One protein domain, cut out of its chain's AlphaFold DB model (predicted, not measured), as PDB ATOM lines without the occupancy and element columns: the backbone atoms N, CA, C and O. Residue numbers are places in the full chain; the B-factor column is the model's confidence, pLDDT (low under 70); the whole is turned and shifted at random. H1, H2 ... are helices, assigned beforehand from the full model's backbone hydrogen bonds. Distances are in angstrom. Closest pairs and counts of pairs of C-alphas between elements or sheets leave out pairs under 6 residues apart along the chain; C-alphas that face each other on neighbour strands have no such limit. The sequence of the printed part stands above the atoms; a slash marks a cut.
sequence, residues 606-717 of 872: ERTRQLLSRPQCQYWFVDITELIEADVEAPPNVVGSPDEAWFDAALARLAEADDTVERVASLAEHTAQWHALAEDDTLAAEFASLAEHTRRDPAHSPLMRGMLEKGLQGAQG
ATOM      1  N   GLU A 606     -47.276 -34.826 -12.526       94.06
ATOM      2  CA  GLU A 606     -47.496 -35.661 -13.717       94.06
ATOM      3  C   GLU A 606     -46.185 -35.946 -14.458       94.06
ATOM      4  O   GLU A 606     -45.914 -37.092 -14.818       94.06
ATOM      5  N   ARG A 607     -45.343 -34.922 -14.640       94.75
ATOM      6  CA  ARG A 607     -44.019 -35.097 -15.240       94.75
ATOM      7  C   ARG A 607     -43.123 -35.964 -14.357       94.75
ATOM      8  O   ARG A 607     -42.441 -36.841 -14.870       94.75
ATOM      9  N   THR A 608     -43.195 -35.792 -13.041       95.38
ATOM     10  CA  THR A 608     -42.438 -36.594 -12.071       95.38
ATOM     11  C   THR A 608     -42.818 -38.071 -12.134       95.38
ATOM     12  O   THR A 608     -41.940 -38.922 -12.180       95.38
ATOM     13  N   ARG A 609     -44.110 -38.400 -12.260       93.19
ATOM     14  CA  ARG A 609     -44.562 -39.784 -12.492       93.19
ATOM     15  C   ARG A 609     -43.999 -40.373 -13.789       93.19
ATOM     16  O   ARG A 609     -43.617 -41.538 -13.809       93.19
ATOM     17  N   GLN A 610     -43.914 -39.579 -14.863       92.31
ATOM     18  CA  GLN A 610     -43.277 -40.023 -16.111       92.31
ATOM     19  C   GLN A 610     -41.779 -40.294 -15.911       92.31
ATOM     20  O   GLN A 610     -41.277 -41.304 -16.399       92.31
ATOM     21  N   LEU A 611     -41.075 -39.429 -15.176       91.56
ATOM     22  CA  LEU A 611     -39.661 -39.622 -14.841       91.56
ATOM     23  C   LEU A 611     -39.448 -40.886 -13.990       91.56
ATOM     24  O   LEU A 611     -38.622 -41.717 -14.348       91.56
ATOM     25  N   LEU A 612     -40.266 -41.107 -12.956       86.69
ATOM     26  CA  LEU A 612     -40.200 -42.290 -12.084       86.69
ATOM     27  C   LEU A 612     -40.586 -43.611 -12.776       86.69
ATOM     28  O   LEU A 612     -40.365 -44.686 -12.214       86.69
ATOM     29  N   SER A 613     -41.168 -43.550 -13.979       84.12
ATOM     30  CA  SER A 613     -41.480 -44.737 -14.789       84.12
ATOM     31  C   SER A 613     -40.306 -45.219 -15.645       84.12
ATOM     32  O   SER A 613     -40.398 -46.267 -16.283       84.12
ATOM     33  N   ARG A 614     -39.209 -44.453 -15.692       82.56
ATOM     34  CA  ARG A 614     -37.999 -44.838 -16.421       82.56
ATOM     35  C   ARG A 614     -37.273 -45.994 -15.715       82.56
ATOM     36  O   ARG A 614     -37.325 -46.053 -14.486       82.56
ATOM     37  N   PRO A 615     -36.544 -46.851 -16.458       72.19
ATOM     38  CA  PRO A 615     -35.790 -47.967 -15.879       72.19
ATOM     39  C   PRO A 615     -34.830 -47.545 -14.758       72.19
ATOM     40  O   PRO A 615     -34.819 -48.166 -13.705       72.19
ATOM     41  N   GLN A 616     -34.127 -46.418 -14.923       73.94
ATOM     42  CA  GLN A 616     -33.170 -45.912 -13.925       73.94
ATOM     43  C   GLN A 616     -33.823 -45.539 -12.580       73.94
ATOM     44  O   GLN A 616     -33.160 -45.480 -11.551       73.94
ATOM     45  N   CYS A 617     -35.131 -45.266 -12.581       78.19
ATOM     46  CA  CYS A 617     -35.892 -44.933 -11.380       78.19
ATOM     47  C   CYS A 617     -36.747 -46.108 -10.897       78.19
ATOM     48  O   CYS A 617     -37.634 -45.907 -10.067       78.19
ATOM     49  N   GLN A 618     -36.551 -47.321 -11.430       72.06
ATOM     50  CA  GLN A 618     -37.402 -48.482 -11.159       72.06
ATOM     51  C   GLN A 618     -37.583 -48.728  -9.660       72.06
ATOM     52  O   GLN A 618     -38.723 -48.905  -9.229       72.06
ATOM     53  N   TYR A 619     -36.512 -48.609  -8.881       71.62
ATOM     54  CA  TYR A 619     -36.515 -48.832  -7.435       71.62
ATOM     55  C   TYR A 619     -36.626 -47.548  -6.600       71.62
ATOM     56  O   TYR A 619     -36.365 -47.546  -5.407       71.62
ATOM     57  N   TRP A 620     -37.040 -46.432  -7.205       81.19
ATOM     58  CA  TRP A 620     -37.255 -45.187  -6.472       81.19
ATOM     59  C   TRP A 620     -38.640 -45.176  -5.842       81.19
ATOM     60  O   TRP A 620     -39.633 -44.870  -6.508       81.19
ATOM     61  N   PHE A 621     -38.707 -45.486  -4.557       77.75
ATOM     62  CA  PHE A 621     -39.922 -45.386  -3.763       77.75
ATOM     63  C   PHE A 621     -39.610 -44.937  -2.330       77.75
ATOM     64  O   PHE A 621     -38.455 -44.927  -1.901       77.75
ATOM     65  N   VAL A 622     -40.655 -44.490  -1.634       75.75
ATOM     66  CA  VAL A 622     -40.663 -44.416  -0.170       75.75
ATOM     67  C   VAL A 622     -41.367 -45.677   0.290       75.75
ATOM     68  O   VAL A 622     -42.514 -45.913  -0.107       75.75
ATOM     69  N   ASP A 623     -40.666 -46.515   1.037       64.75
ATOM     70  CA  ASP A 623     -41.223 -47.783   1.492       64.75
ATOM     71  C   ASP A 623     -42.117 -47.602   2.736       64.75
ATOM     72  O   ASP A 623     -42.296 -46.509   3.282       64.75
ATOM     73  N   ILE A 624     -42.732 -48.695   3.187       59.94
ATOM     74  CA  ILE A 624     -43.586 -48.668   4.382       59.94
ATOM     75  C   ILE A 624     -42.777 -48.480   5.677       59.94
ATOM     76  O   ILE A 624     -43.341 -48.161   6.729       59.94
ATOM     77  N   THR A 625     -41.464 -48.686   5.611       56.31
ATOM     78  CA  THR A 625     -40.537 -48.543   6.725       56.31
ATOM     79  C   THR A 625     -40.248 -47.096   7.021       56.31
ATOM     80  O   THR A 625     -40.510 -46.674   8.149       56.31
ATOM     81  N   GLU A 626     -39.868 -46.337   6.003       65.31
ATOM     82  CA  GLU A 626     -39.669 -44.893   6.069       65.31
ATOM     83  C   GLU A 626     -40.939 -44.177   6.556       65.31
ATOM     84  O   GLU A 626     -40.875 -43.232   7.341       65.31
ATOM     85  N   LEU A 627     -42.124 -44.666   6.169       70.38
ATOM     86  CA  LEU A 627     -43.399 -44.138   6.664       70.38
ATOM     87  C   LEU A 627     -43.577 -44.320   8.173       70.38
ATOM     88  O   LEU A 627     -43.973 -43.394   8.875       70.38
ATOM     89  N   ILE A 628     -43.305 -45.512   8.687       63.16
ATOM     90  CA  ILE A 628     -43.476 -45.813  10.113       63.16
ATOM     91  C   ILE A 628     -42.395 -45.131  10.954       63.16
ATOM     92  O   ILE A 628     -42.693 -44.683  12.059       63.16
ATOM     93  N   GLU A 629     -41.162 -45.034  10.459       65.62
ATOM     94  CA  GLU A 629     -40.111 -44.255  11.121       65.62
ATOM     95  C   GLU A 629     -40.481 -42.780  11.243       65.62
ATOM     96  O   GLU A 629     -40.247 -42.169  12.286       65.62
ATOM     97  N   ALA A 630     -41.120 -42.232  10.209       75.00
ATOM     98  CA  ALA A 630     -41.668 -40.885  10.217       75.00
ATOM     99  C   ALA A 630     -42.982 -40.763  11.022       75.00
ATOM    100  O   ALA A 630     -43.615 -39.708  10.997       75.00
ATOM    101  N   ASP A 631     -43.408 -41.802  11.753       76.31
ATOM    102  CA  ASP A 631     -44.644 -41.809  12.552       76.31
ATOM    103  C   ASP A 631     -45.901 -41.519  11.700       76.31
ATOM    104  O   ASP A 631     -46.825 -40.811  12.111       76.31
ATOM    105  N   VAL A 632     -45.935 -42.045  10.469       75.81
ATOM    106  CA  VAL A 632     -47.098 -41.964   9.577       75.81
ATOM    107  C   VAL A 632     -48.079 -43.091   9.892       75.81
ATOM    108  O   VAL A 632     -47.737 -44.274   9.870       75.81
ATOM    109  N   GLU A 633     -49.340 -42.734  10.143       65.94
ATOM    110  CA  GLU A 633     -50.413 -43.711  10.345       65.94
ATOM    111  C   GLU A 633     -50.651 -44.558   9.081       65.94
ATOM    112  O   GLU A 633     -50.727 -44.035   7.965       65.94
ATOM    113  N   ALA A 634     -50.828 -45.871   9.270       57.59
ATOM    114  CA  ALA A 634     -51.082 -46.815   8.183       57.59
ATOM    115  C   ALA A 634     -52.268 -46.370   7.297       57.59
ATOM    116  O   ALA A 634     -53.270 -45.862   7.817       57.59
ATOM    117  N   PRO A 635     -52.189 -46.567   5.966       60.06
ATOM    118  CA  PRO A 635     -53.222 -46.104   5.054       60.06
ATOM    119  C   PRO A 635     -54.580 -46.737   5.408       60.06
ATOM    120  O   PRO A 635     -54.675 -47.952   5.590       60.06
ATOM    121  N   PRO A 636     -55.662 -45.941   5.491       50.12
ATOM    122  CA  PRO A 636     -56.923 -46.361   6.108       50.12
ATOM    123  C   PRO A 636     -57.680 -47.476   5.361       50.12
ATOM    124  O   PRO A 636     -58.652 -48.003   5.898       50.12
ATOM    125  N   ASN A 637     -57.261 -47.845   4.143       49.22
ATOM    126  CA  ASN A 637     -57.832 -48.941   3.359       49.22
ATOM    127  C   ASN A 637     -56.723 -49.699   2.614       49.22
ATOM    128  O   ASN A 637     -56.270 -49.244   1.571       49.22
ATOM    129  N   VAL A 638     -56.356 -50.898   3.074       47.53
ATOM    130  CA  VAL A 638     -55.392 -51.784   2.378       47.53
ATOM    131  C   VAL A 638     -55.873 -52.153   0.954       47.53
ATOM    132  O   VAL A 638     -55.079 -52.424   0.063       47.53
ATOM    133  N   VAL A 639     -57.185 -52.045   0.698       41.06
ATOM    134  CA  VAL A 639     -57.861 -52.449  -0.553       41.06
ATOM    135  C   VAL A 639     -58.105 -51.269  -1.531       41.06
ATOM    136  O   VAL A 639     -58.840 -51.408  -2.506       41.06
ATOM    137  N   GLY A 640     -57.521 -50.080  -1.315       52.06
ATOM    138  CA  GLY A 640     -57.662 -48.949  -2.252       52.06
ATOM    139  C   GLY A 640     -56.618 -47.839  -2.089       52.06
ATOM    140  O   GLY A 640     -55.989 -47.727  -1.046       52.06
ATOM    141  N   SER A 641     -56.439 -47.005  -3.124       57.09
ATOM    142  CA  SER A 641     -55.530 -45.844  -3.070       57.09
ATOM    143  C   SER A 641     -55.959 -44.877  -1.951       57.09
ATOM    144  O   SER A 641     -57.149 -44.537  -1.903       57.09
ATOM    145  N   PRO A 642     -55.038 -44.404  -1.087       73.31
ATOM    146  CA  PRO A 642     -55.341 -43.406  -0.060       73.31
ATOM    147  C   PRO A 642     -55.926 -42.116  -0.648       73.31
ATOM    148  O   PRO A 642     -55.752 -41.827  -1.836       73.31
ATOM    149  N   ASP A 643     -56.628 -41.340   0.182       82.69
ATOM    150  CA  ASP A 643     -57.122 -40.022  -0.216       82.69
ATOM    151  C   ASP A 643     -56.030 -38.942  -0.104       82.69
ATOM    152  O   ASP A 643     -54.985 -39.141   0.515       82.69
ATOM    153  N   GLU A 644     -56.262 -37.783  -0.728       86.50
ATOM    154  CA  GLU A 644     -55.295 -36.672  -0.727       86.50
ATOM    155  C   GLU A 644     -54.961 -36.171   0.686       86.50
ATOM    156  O   GLU A 644     -53.829 -35.785   0.947       86.50
ATOM    157  N   ALA A 645     -55.916 -36.234   1.621       86.62
ATOM    158  CA  ALA A 645     -55.694 -35.791   2.995       86.62
ATOM    159  C   ALA A 645     -54.691 -36.688   3.734       86.62
ATOM    160  O   ALA A 645     -53.882 -36.184   4.514       86.62
ATOM    161  N   TRP A 646     -54.726 -37.998   3.482       88.31
ATOM    162  CA  TRP A 646     -53.730 -38.920   4.016       88.31
ATOM    163  C   TRP A 646     -52.342 -38.633   3.440       88.31
ATOM    164  O   TRP A 646     -51.382 -38.542   4.199       88.31
ATOM    165  N   PHE A 647     -52.228 -38.428   2.124       88.81
ATOM    166  CA  PHE A 647     -50.933 -38.131   1.514       88.81
ATOM    167  C   PHE A 647     -50.334 -36.809   2.006       88.81
ATOM    168  O   PHE A 647     -49.134 -36.761   2.262       88.81
ATOM    169  N   ASP A 648     -51.144 -35.758   2.163       90.50
ATOM    170  CA  ASP A 648     -50.688 -34.478   2.719       90.50
ATOM    171  C   ASP A 648     -50.137 -34.662   4.146       90.50
ATOM    172  O   ASP A 648     -49.097 -34.106   4.497       90.50
ATOM    173  N   ALA A 649     -50.809 -35.476   4.969       89.31
ATOM    174  CA  ALA A 649     -50.359 -35.785   6.324       89.31
ATOM    175  C   ALA A 649     -49.078 -36.636   6.339       89.31
ATOM    176  O   ALA A 649     -48.168 -36.350   7.119       89.31
ATOM    177  N   ALA A 650     -48.987 -37.644   5.467       88.50
ATOM    178  CA  ALA A 650     -47.813 -38.501   5.329       88.50
ATOM    179  C   ALA A 650     -46.582 -37.707   4.870       88.50
ATOM    180  O   ALA A 650     -45.517 -37.810   5.472       88.50
ATOM    181  N   LEU A 651     -46.734 -36.853   3.853       93.12
ATOM    182  CA  LEU A 651     -45.651 -36.005   3.354       93.12
ATOM    183  C   LEU A 651     -45.205 -34.963   4.376       93.12
ATOM    184  O   LEU A 651     -44.012 -34.706   4.480       93.12
ATOM    185  N   ALA A 652     -46.127 -34.391   5.156       92.94
ATOM    186  CA  ALA A 652     -45.766 -33.468   6.230       92.94
ATOM    187  C   ALA A 652     -44.873 -34.134   7.288       92.94
ATOM    188  O   ALA A 652     -43.991 -33.479   7.828       92.94
ATOM    189  N   ARG A 653     -45.084 -35.426   7.558       91.19
ATOM    190  CA  ARG A 653     -44.275 -36.205   8.499       91.19
ATOM    191  C   ARG A 653     -42.953 -36.674   7.916       91.19
ATOM    192  O   ARG A 653     -41.923 -36.487   8.547       91.19
ATOM    193  N   LEU A 654     -42.956 -37.184   6.686       88.00
ATOM    194  CA  LEU A 654     -41.720 -37.507   5.967       88.00
ATOM    195  C   LEU A 654     -40.822 -36.272   5.791       88.00
ATOM    196  O   LEU A 654     -39.606 -36.391   5.804       88.00
ATOM    197  N   ALA A 655     -41.409 -35.080   5.667       91.62
ATOM    198  CA  ALA A 655     -40.669 -33.823   5.599       91.62
ATOM    199  C   ALA A 655     -39.963 -33.436   6.911       91.62
ATOM    200  O   ALA A 655     -39.097 -32.567   6.879       91.62
ATOM    201  N   GLU A 656     -40.338 -34.034   8.046       89.94
ATOM    202  CA  GLU A 656     -39.650 -33.871   9.333       89.94
ATOM    203  C   GLU A 656     -38.501 -34.887   9.508       89.94
ATOM    204  O   GLU A 656     -37.698 -34.738  10.429       89.94
ATOM    205  N   ALA A 657     -38.403 -35.900   8.638       84.12
ATOM    206  CA  ALA A 657     -37.348 -36.911   8.648       84.12
ATOM    207  C   ALA A 657     -36.182 -36.490   7.732       84.12
ATOM    208  O   ALA A 657     -36.174 -36.793   6.537       84.12
ATOM    209  N   ASP A 658     -35.194 -35.793   8.306       80.62
ATOM    210  CA  ASP A 658     -34.050 -35.221   7.573       80.62
ATOM    211  C   ASP A 658     -33.312 -36.261   6.697       80.62
ATOM    212  O   ASP A 658     -32.968 -35.960   5.552       80.62
ATOM    213  N   ASP A 659     -33.148 -37.499   7.177       80.31
ATOM    214  CA  ASP A 659     -32.469 -38.578   6.441       80.31
ATOM    215  C   ASP A 659     -33.226 -38.993   5.166       80.31
ATOM    216  O   ASP A 659     -32.620 -39.174   4.108       80.31
ATOM    217  N   THR A 660     -34.560 -39.096   5.229       83.44
ATOM    218  CA  THR A 660     -35.399 -39.418   4.061       83.44
ATOM    219  C   THR A 660     -35.369 -38.286   3.041       83.44
ATOM    220  O   THR A 660     -35.258 -38.533   1.837       83.44
ATOM    221  N   VAL A 661     -35.455 -37.036   3.504       90.31
ATOM    222  CA  VAL A 661     -35.389 -35.860   2.627       90.31
ATOM    223  C   VAL A 661     -34.048 -35.810   1.901       90.31
ATOM    224  O   VAL A 661     -34.029 -35.625   0.680       90.31
ATOM    225  N   GLU A 662     -32.939 -36.010   2.619       88.75
ATOM    226  CA  GLU A 662     -31.611 -35.963   2.013       88.75
ATOM    227  C   GLU A 662     -31.379 -37.140   1.064       88.75
ATOM    228  O   GLU A 662     -30.910 -36.907  -0.045       88.75
ATOM    229  N   ARG A 663     -31.808 -38.363   1.411       87.31
ATOM    230  CA  ARG A 663     -31.750 -39.533   0.515       87.31
ATOM    231  C   ARG A 663     -32.479 -39.280  -0.806       87.31
ATOM    232  O   ARG A 663     -31.944 -39.523  -1.886       87.31
ATOM    233  N   VAL A 664     -33.714 -38.777  -0.750       90.50
ATOM    234  CA  VAL A 664     -34.511 -38.507  -1.961       90.50
ATOM    235  C   VAL A 664     -33.879 -37.391  -2.799       90.50
ATOM    236  O   VAL A 664     -33.854 -37.471  -4.032       90.50
ATOM    237  N   ALA A 665     -33.353 -36.349  -2.154       93.38
ATOM    238  CA  ALA A 665     -32.681 -35.261  -2.850       93.38
ATOM    239  C   ALA A 665     -31.347 -35.697  -3.480       93.38
ATOM    240  O   ALA A 665     -31.076 -35.323  -4.623       93.38
ATOM    241  N   SER A 666     -30.546 -36.506  -2.782       92.00
ATOM    242  CA  SER A 666     -29.250 -36.998  -3.254       92.00
ATOM    243  C   SER A 666     -29.397 -37.953  -4.438       92.00
ATOM    244  O   SER A 666     -28.617 -37.868  -5.388       92.00
ATOM    245  N   LEU A 667     -30.441 -38.794  -4.447       91.25
ATOM    246  CA  LEU A 667     -30.825 -39.606  -5.606       91.25
ATOM    247  C   LEU A 667     -31.044 -38.730  -6.847       91.25
ATOM    248  O   LEU A 667     -30.416 -38.940  -7.886       91.25
ATOM    249  N   ALA A 668     -31.889 -37.701  -6.730       94.19
ATOM    250  CA  ALA A 668     -32.179 -36.781  -7.827       94.19
ATOM    251  C   ALA A 668     -30.944 -35.982  -8.280       94.19
ATOM    252  O   ALA A 668     -30.745 -35.790  -9.478       94.19
ATOM    253  N   GLU A 669     -30.090 -35.553  -7.354       94.44
ATOM    254  CA  GLU A 669     -28.852 -34.840  -7.675       94.44
ATOM    255  C   GLU A 669     -27.847 -35.724  -8.427       94.44
ATOM    256  O   GLU A 669     -27.292 -35.302  -9.446       94.44
ATOM    257  N   HIS A 670     -27.668 -36.975  -7.995       94.19
ATOM    258  CA  HIS A 670     -26.820 -37.937  -8.698       94.19
ATOM    259  C   HIS A 670     -27.348 -38.238 -10.101       94.19
ATOM    260  O   HIS A 670     -26.590 -38.207 -11.069       94.19
ATOM    261  N   THR A 671     -28.656 -38.457 -10.254       93.62
ATOM    262  CA  THR A 671     -29.267 -38.675 -11.576       93.62
ATOM    263  C   THR A 671     -29.144 -37.450 -12.479       93.62
ATOM    264  O   THR A 671     -28.928 -37.595 -13.683       93.62
ATOM    265  N   ALA A 672     -29.207 -36.238 -11.921       95.06
ATOM    266  CA  ALA A 672     -28.924 -35.021 -12.671       95.06
ATOM    267  C   ALA A 672     -27.471 -34.987 -13.174       95.06
ATOM    268  O   ALA A 672     -27.236 -34.675 -14.342       95.06
ATOM    269  N   GLN A 673     -26.503 -35.349 -12.321       95.25
ATOM    270  CA  GLN A 673     -25.082 -35.449 -12.681       95.25
ATOM    271  C   GLN A 673     -24.838 -36.523 -13.748       95.25
ATOM    272  O   GLN A 673     -24.091 -36.284 -14.698       95.25
ATOM    273  N   TRP A 674     -25.506 -37.671 -13.639       94.69
ATOM    274  CA  TRP A 674     -25.438 -38.746 -14.626       94.69
ATOM    275  C   TRP A 674     -25.953 -38.287 -15.998       94.69
ATOM    276  O   TRP A 674     -25.261 -38.442 -17.003       94.69
ATOM    277  N   HIS A 675     -27.117 -37.627 -16.054       94.69
ATOM    278  CA  HIS A 675     -27.654 -37.086 -17.309       94.69
ATOM    279  C   HIS A 675     -26.823 -35.933 -17.879       94.69
ATOM    280  O   HIS A 675     -26.723 -35.811 -19.099       94.69
ATOM    281  N   ALA A 676     -26.198 -35.116 -17.027       95.31
ATOM    282  CA  ALA A 676     -25.290 -34.064 -17.472       95.31
ATOM    283  C   ALA A 676     -24.080 -34.660 -18.208       95.31
ATOM    284  O   ALA A 676     -23.738 -34.193 -19.293       95.31
ATOM    285  N   LEU A 677     -23.480 -35.726 -17.666       95.12
ATOM    286  CA  LEU A 677     -22.390 -36.460 -18.318       95.12
ATOM    287  C   LEU A 677     -22.861 -37.172 -19.594       95.12
ATOM    288  O   LEU A 677     -22.133 -37.184 -20.579       95.12
ATOM    289  N   ALA A 678     -24.095 -37.687 -19.612       93.38
ATOM    290  CA  ALA A 678     -24.723 -38.288 -20.796       93.38
ATOM    291  C   ALA A 678     -25.164 -37.259 -21.860       93.38
ATOM    292  O   ALA A 678     -25.810 -37.613 -22.845       93.38
ATOM    293  N   GLU A 679     -24.838 -35.981 -21.656       94.25
ATOM    294  CA  GLU A 679     -25.173 -34.858 -22.528       94.25
ATOM    295  C   GLU A 679     -26.675 -34.558 -22.697       94.25
ATOM    296  O   GLU A 679     -27.065 -33.838 -23.622       94.25
ATOM    297  N   ASP A 680     -27.524 -35.029 -21.780       93.56
ATOM    298  CA  ASP A 680     -28.956 -34.720 -21.741       93.56
ATOM    299  C   ASP A 680     -29.251 -33.582 -20.751       93.56
ATOM    300  O   ASP A 680     -29.689 -33.789 -19.616       93.56
ATOM    301  N   ASP A 681     -29.040 -32.343 -21.204       90.94
ATOM    302  CA  ASP A 681     -29.277 -31.139 -20.393       90.94
ATOM    303  C   ASP A 681     -30.737 -30.991 -19.936       90.94
ATOM    304  O   ASP A 681     -31.009 -30.304 -18.952       90.94
ATOM    305  N   THR A 682     -31.691 -31.603 -20.650       91.75
ATOM    306  CA  THR A 682     -33.115 -31.481 -20.311       91.75
ATOM    307  C   THR A 682     -33.429 -32.323 -19.087       91.75
ATOM    308  O   THR A 682     -33.948 -31.794 -18.105       91.75
ATOM    309  N   LEU A 683     -33.075 -33.612 -19.116       92.75
ATOM    310  CA  LEU A 683     -33.273 -34.491 -17.966       92.75
ATOM    311  C   LEU A 683     -32.401 -34.060 -16.784       92.75
ATOM    312  O   LEU A 683     -32.886 -34.042 -15.654       92.75
ATOM    313  N   ALA A 684     -31.161 -33.626 -17.037       94.56
ATOM    314  CA  ALA A 684     -30.289 -33.101 -15.992       94.56
ATOM    315  C   ALA A 684     -30.928 -31.906 -15.258       94.56
ATOM    316  O   ALA A 684     -30.945 -31.878 -14.028       94.56
ATOM    317  N   ALA A 685     -31.521 -30.954 -15.990       94.31
ATOM    318  CA  ALA A 685     -32.215 -29.811 -15.394       94.31
ATOM    319  C   ALA A 685     -33.482 -30.210 -14.618       94.31
ATOM    320  O   ALA A 685     -33.763 -29.634 -13.563       94.31
ATOM    321  N   GLU A 686     -34.264 -31.170 -15.129       95.31
ATOM    322  CA  GLU A 686     -35.480 -31.656 -14.464       95.31
ATOM    323  C   GLU A 686     -35.145 -32.321 -13.120       95.31
ATOM    324  O   GLU A 686     -35.725 -31.952 -12.098       95.31
ATOM    325  N   PHE A 687     -34.167 -33.231 -13.090       95.06
ATOM    326  CA  PHE A 687     -33.736 -33.889 -11.853       95.06
ATOM    327  C   PHE A 687     -33.056 -32.924 -10.873       95.06
ATOM    328  O   PHE A 687     -33.371 -32.964  -9.684       95.06
ATOM    329  N   ALA A 688     -32.233 -31.981 -11.350       95.69
ATOM    330  CA  ALA A 688     -31.659 -30.935 -10.498       95.69
ATOM    331  C   ALA A 688     -32.753 -30.071  -9.839       95.69
ATOM    332  O   ALA A 688     -32.676 -29.750  -8.653       95.69
ATOM    333  N   SER A 689     -33.818 -29.754 -10.583       95.56
ATOM    334  CA  SER A 689     -34.964 -28.996 -10.059       95.56
ATOM    335  C   SER A 689     -35.771 -29.793  -9.027       95.56
ATOM    336  O   SER A 689     -36.256 -29.218  -8.051       95.56
ATOM    337  N   LEU A 690     -35.908 -31.112  -9.210       95.88
ATOM    338  CA  LEU A 690     -36.548 -32.001  -8.233       95.88
ATOM    339  C   LEU A 690     -35.724 -32.130  -6.944       95.88
ATOM    340  O   LEU A 690     -36.308 -32.088  -5.859       95.88
ATOM    341  N   ALA A 691     -34.396 -32.236  -7.050       95.25
ATOM    342  CA  ALA A 691     -33.489 -32.271  -5.903       95.25
ATOM    343  C   ALA A 691     -33.583 -30.975  -5.079       95.25
ATOM    344  O   ALA A 691     -33.854 -31.016  -3.877       95.25
ATOM    345  N   GLU A 692     -33.452 -29.812  -5.732       94.69
ATOM    346  CA  GLU A 692     -33.547 -28.508  -5.064       94.69
ATOM    347  C   GLU A 692     -34.920 -28.302  -4.410       94.69
ATOM    348  O   GLU A 692     -35.004 -27.874  -3.256       94.69
ATOM    349  N   HIS A 693     -36.012 -28.618  -5.120       94.38
ATOM    350  CA  HIS A 693     -37.355 -28.466  -4.561       94.38
ATOM    351  C   HIS A 693     -37.567 -29.395  -3.361       94.38
ATOM    352  O   HIS A 693     -38.146 -28.948  -2.374       94.38
ATOM    353  N   THR A 694     -37.065 -30.633  -3.409       95.25
ATOM    354  CA  THR A 694     -37.164 -31.583  -2.288       95.25
ATOM    355  C   THR A 694     -36.465 -31.061  -1.039       95.25
ATOM    356  O   THR A 694     -37.073 -31.087   0.022       95.25
ATOM    357  N   ARG A 695     -35.261 -30.486  -1.154       94.06
ATOM    358  CA  ARG A 695     -34.572 -29.880   0.003       94.06
ATOM    359  C   ARG A 695     -35.259 -28.613   0.513       94.06
ATOM    360  O   ARG A 695     -35.241 -28.327   1.706       94.06
ATOM    361  N   ARG A 696     -35.834 -27.810  -0.386       93.69
ATOM    362  CA  ARG A 696     -36.411 -26.500  -0.044       93.69
ATOM    363  C   ARG A 696     -37.815 -26.586   0.559       93.69
ATOM    364  O   ARG A 696     -38.144 -25.776   1.422       93.69
ATOM    365  N   ASP A 697     -38.654 -27.483   0.050       94.06
ATOM    366  CA  ASP A 697     -40.050 -27.669   0.471       94.06
ATOM    367  C   ASP A 697     -40.449 -29.158   0.374       94.06
ATOM    368  O   ASP A 697     -41.190 -29.546  -0.541       94.06
ATOM    369  N   PRO A 698     -39.941 -30.008   1.291       93.00
ATOM    370  CA  PRO A 698     -40.108 -31.458   1.193       93.00
ATOM    371  C   PRO A 698     -41.580 -31.887   1.275       93.00
ATOM    372  O   PRO A 698     -42.026 -32.739   0.508       93.00
ATOM    373  N   ALA A 699     -42.375 -31.221   2.122       93.44
ATOM    374  CA  ALA A 699     -43.795 -31.528   2.324       93.44
ATOM    375  C   ALA A 699     -44.644 -31.372   1.048       93.44
ATOM    376  O   ALA A 699     -45.675 -32.025   0.908       93.44
ATOM    377  N   HIS A 700     -44.206 -30.534   0.103       93.88
ATOM    378  CA  HIS A 700     -44.861 -30.347  -1.194       93.88
ATOM    379  C   HIS A 700     -43.980 -30.822  -2.355       93.88
ATOM    380  O   HIS A 700     -44.132 -30.344  -3.487       93.88
ATOM    381  N   SER A 701     -43.026 -31.721  -2.100       95.31
ATOM    382  CA  SER A 701     -42.151 -32.240  -3.144       95.31
ATOM    383  C   SER A 701     -42.915 -33.168  -4.091       95.31
ATOM    384  O   SER A 701     -43.450 -34.194  -3.658       95.31
ATOM    385  N   PRO A 702     -42.948 -32.870  -5.407       95.19
ATOM    386  CA  PRO A 702     -43.549 -33.775  -6.379       95.19
ATOM    387  C   PRO A 702     -42.771 -35.096  -6.478       95.19
ATOM    388  O   PRO A 702     -43.374 -36.116  -6.810       95.19
ATOM    389  N   LEU A 703     -41.469 -35.096  -6.153       95.19
ATOM    390  CA  LEU A 703     -40.637 -36.299  -6.113       95.19
ATOM    391  C   LEU A 703     -41.007 -37.193  -4.933       95.19
ATOM    392  O   LEU A 703     -41.334 -38.356  -5.156       95.19
ATOM    393  N   MET A 704     -41.057 -36.644  -3.713       93.88
ATOM    394  CA  MET A 704     -41.481 -37.412  -2.534       93.88
ATOM    395  C   MET A 704     -42.901 -37.950  -2.711       93.88
ATOM    396  O   MET A 704     -43.154 -39.125  -2.453       93.88
ATOM    397  N   ARG A 705     -43.821 -37.129  -3.242       94.12
ATOM    398  CA  ARG A 705     -45.184 -37.576  -3.547       94.12
ATOM    399  C   ARG A 705     -45.203 -38.724  -4.556       94.12
ATOM    400  O   ARG A 705     -45.908 -39.704  -4.340       94.12
ATOM    401  N   GLY A 706     -44.452 -38.610  -5.650       91.12
ATOM    402  CA  GLY A 706     -44.381 -39.651  -6.676       91.12
ATOM    403  C   GLY A 706     -43.766 -40.958  -6.165       91.12
ATOM    404  O   GLY A 706     -44.279 -42.031  -6.473       91.12
ATOM    405  N   MET A 707     -42.705 -40.878  -5.356       89.50
ATOM    406  CA  MET A 707     -42.048 -42.043  -4.751       89.50
ATOM    407  C   MET A 707     -42.941 -42.736  -3.713       89.50
ATOM    408  O   MET A 707     -43.003 -43.964  -3.693       89.50
ATOM    409  N   LEU A 708     -43.691 -41.973  -2.912       87.31
ATOM    410  CA  LEU A 708     -44.680 -42.508  -1.974       87.31
ATOM    411  C   LEU A 708     -45.835 -43.221  -2.695       87.31
ATOM    412  O   LEU A 708     -46.221 -44.328  -2.323       87.31
ATOM    413  N   GLU A 709     -46.371 -42.625  -3.766       85.50
ATOM    414  CA  GLU A 709     -47.397 -43.272  -4.596       85.50
ATOM    415  C   GLU A 709     -46.909 -44.598  -5.187       85.50
ATOM    416  O   GLU A 709     -47.668 -45.567  -5.242       85.50
ATOM    417  N   LYS A 710     -45.645 -44.644  -5.615       79.00
ATOM    418  CA  LYS A 710     -45.026 -45.834  -6.194       79.00
ATOM    419  C   LYS A 710     -44.785 -46.937  -5.154       79.00
ATOM    420  O   LYS A 710     -45.087 -48.092  -5.444       79.00
ATOM    421  N   GLY A 711     -44.333 -46.593  -3.947       72.12
ATOM    422  CA  GLY A 711     -44.142 -47.555  -2.852       72.12
ATOM    423  C   GLY A 711     -45.439 -48.251  -2.432       72.12
ATOM    424  O   GLY A 711     -45.486 -49.473  -2.300       72.12
ATOM    425  N   LEU A 712     -46.537 -47.495  -2.336       71.62
ATOM    426  CA  LEU A 712     -47.857 -48.048  -2.006       71.62
ATOM    427  C   LEU A 712     -48.418 -48.978  -3.095       71.62
ATOM    428  O   LEU A 712     -49.110 -49.941  -2.776       71.62
ATOM    429  N   GLN A 713     -48.123 -48.710  -4.372       65.19
ATOM    430  CA  GLN A 713     -48.516 -49.587  -5.485       65.19
ATOM    431  C   GLN A 713     -47.738 -50.910  -5.478       65.19
ATOM    432  O   GLN A 713     -48.313 -51.946  -5.801       65.19
ATOM    433  N   GLY A 714     -46.458 -50.885  -5.085       52.12
ATOM    434  CA  GLY A 714     -45.637 -52.087  -4.923       52.12
ATOM    435  C   GLY A 714     -46.137 -52.998  -3.799       52.12
ATOM    436  O   GLY A 714     -46.282 -54.199  -4.007       52.12
ATOM    437  N   ALA A 715     -46.499 -52.426  -2.644       45.59
ATOM    438  CA  ALA A 715     -47.002 -53.173  -1.486       45.59
ATOM    439  C   ALA A 715     -48.323 -53.932  -1.750       45.59
ATOM    440  O   ALA A 715     -48.568 -54.967  -1.142       45.59
ATOM    441  N   GLN A 716     -49.159 -53.464  -2.687       41.50
ATOM    442  CA  GLN A 716     -50.399 -54.151  -3.087       41.50
ATOM    443  C   GLN A 716     -50.169 -55.376  -3.993       41.50
ATOM    444  O   GLN A 716     -51.097 -56.151  -4.204       41.50
ATOM    445  N   GLY A 717     -48.957 -55.559  -4.532       32.91
ATOM    446  CA  GLY A 717     -48.582 -56.704  -5.370       32.91
ATOM    447  C   GLY A 717     -47.926 -57.869  -4.618       32.91
ATOM    448  O   GLY A 717     -47.712 -58.917  -5.220       32.91
TER     449      GLY A 717
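What this domain is: This is residues 606 to 717 of the 872 residues of the protein "Plasmid pRiA4b ORF-3 family protein" of Persicimonas caeni (UniProt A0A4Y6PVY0). A helical hairpin, H4 and H5 side by side, makes one end of an elongated model, and its turn at residues 678 to 680 points away from the other helices. H6 starts beside residues 690 to 694 of H5 and runs off at about a right angle to the hairpin, with H1 packed on its first half; the short H2 and H3 and a long loop, residues 630 to 643, make the other end. The printed part has 112 residues, with six named helices, H1 to H6 in order along the chain, and no named strand; its class is all helix. The whole is compact, with a radius of gyration of the C-alphas of 13.9 A, and spans 44 by 28 by 20 A.

How they stand to each other: Begin at H1, residues 606 to 612, which touches H6, residues 702 to 715, at a steep tilt of 61 degrees; look at the C-alphas of Arg 609 and Gly 706, the closest, 5.8 A apart. H6 is the hub, touching three other helices, and it touches H1 with residues 702 to 707 alone. Next comes H2, residues 624 to 629, which only just touches H3, residues 644 to 654, with 3 pairs of C-alphas within 8 A; the closest are those of Leu 627 and Leu 654, 6.9 A apart. H3 in turn only just touches H6, again with 3 pairs, about perpendicular at 75 degrees; the closest C-alphas are those of Leu 651 and Arg 705, 7.1 A apart. H4, residues 658 to 677, and H5, residues 681 to 696, form a hairpin: they touch at a shallow tilt of 15 degrees, opposite ways, and the C-alphas of Ala 672 and Ala 684 are closest at 4.1 A. H5 touches H6 with residues 690 to 694 alone, about perpendicular at 90 degrees; Leu 690 and Leu 703 have the closest C-alphas, 6.3 A apart. H1 and H5 are near each other, while H1 and H4 are apart, as are H3 and H5. In each of the six helices every O i to N i+4 pair is within hydrogen-bond range.

Where its parts are: Find C-alpha 606 at (-47.496, -35.661, -13.717), where H1 begins; it is 10.0 A long. H2 measures 8.8 A and H3 15.2 A. From C-alpha 658 at (-34.050, -35.221, 7.573), H4 runs 28.4 A, and H5 then runs 22.1 A. H6, 20.3 A long, ends at C-alpha 715 at (-47.002, -53.173, -1.486).

The domain as a whole: The C-alphas of Pro 636 and Glu 679 are the two farthest apart, at 44.3 A. The printed part has no cut. The links H1 to H2 and H2 to H3 are long; the other three are tight. The mean pLDDT of the printed part is 82.6, and it falls under 70 at residues 623 to 626, 628 to 629, 633 to 641 and 713 to 717.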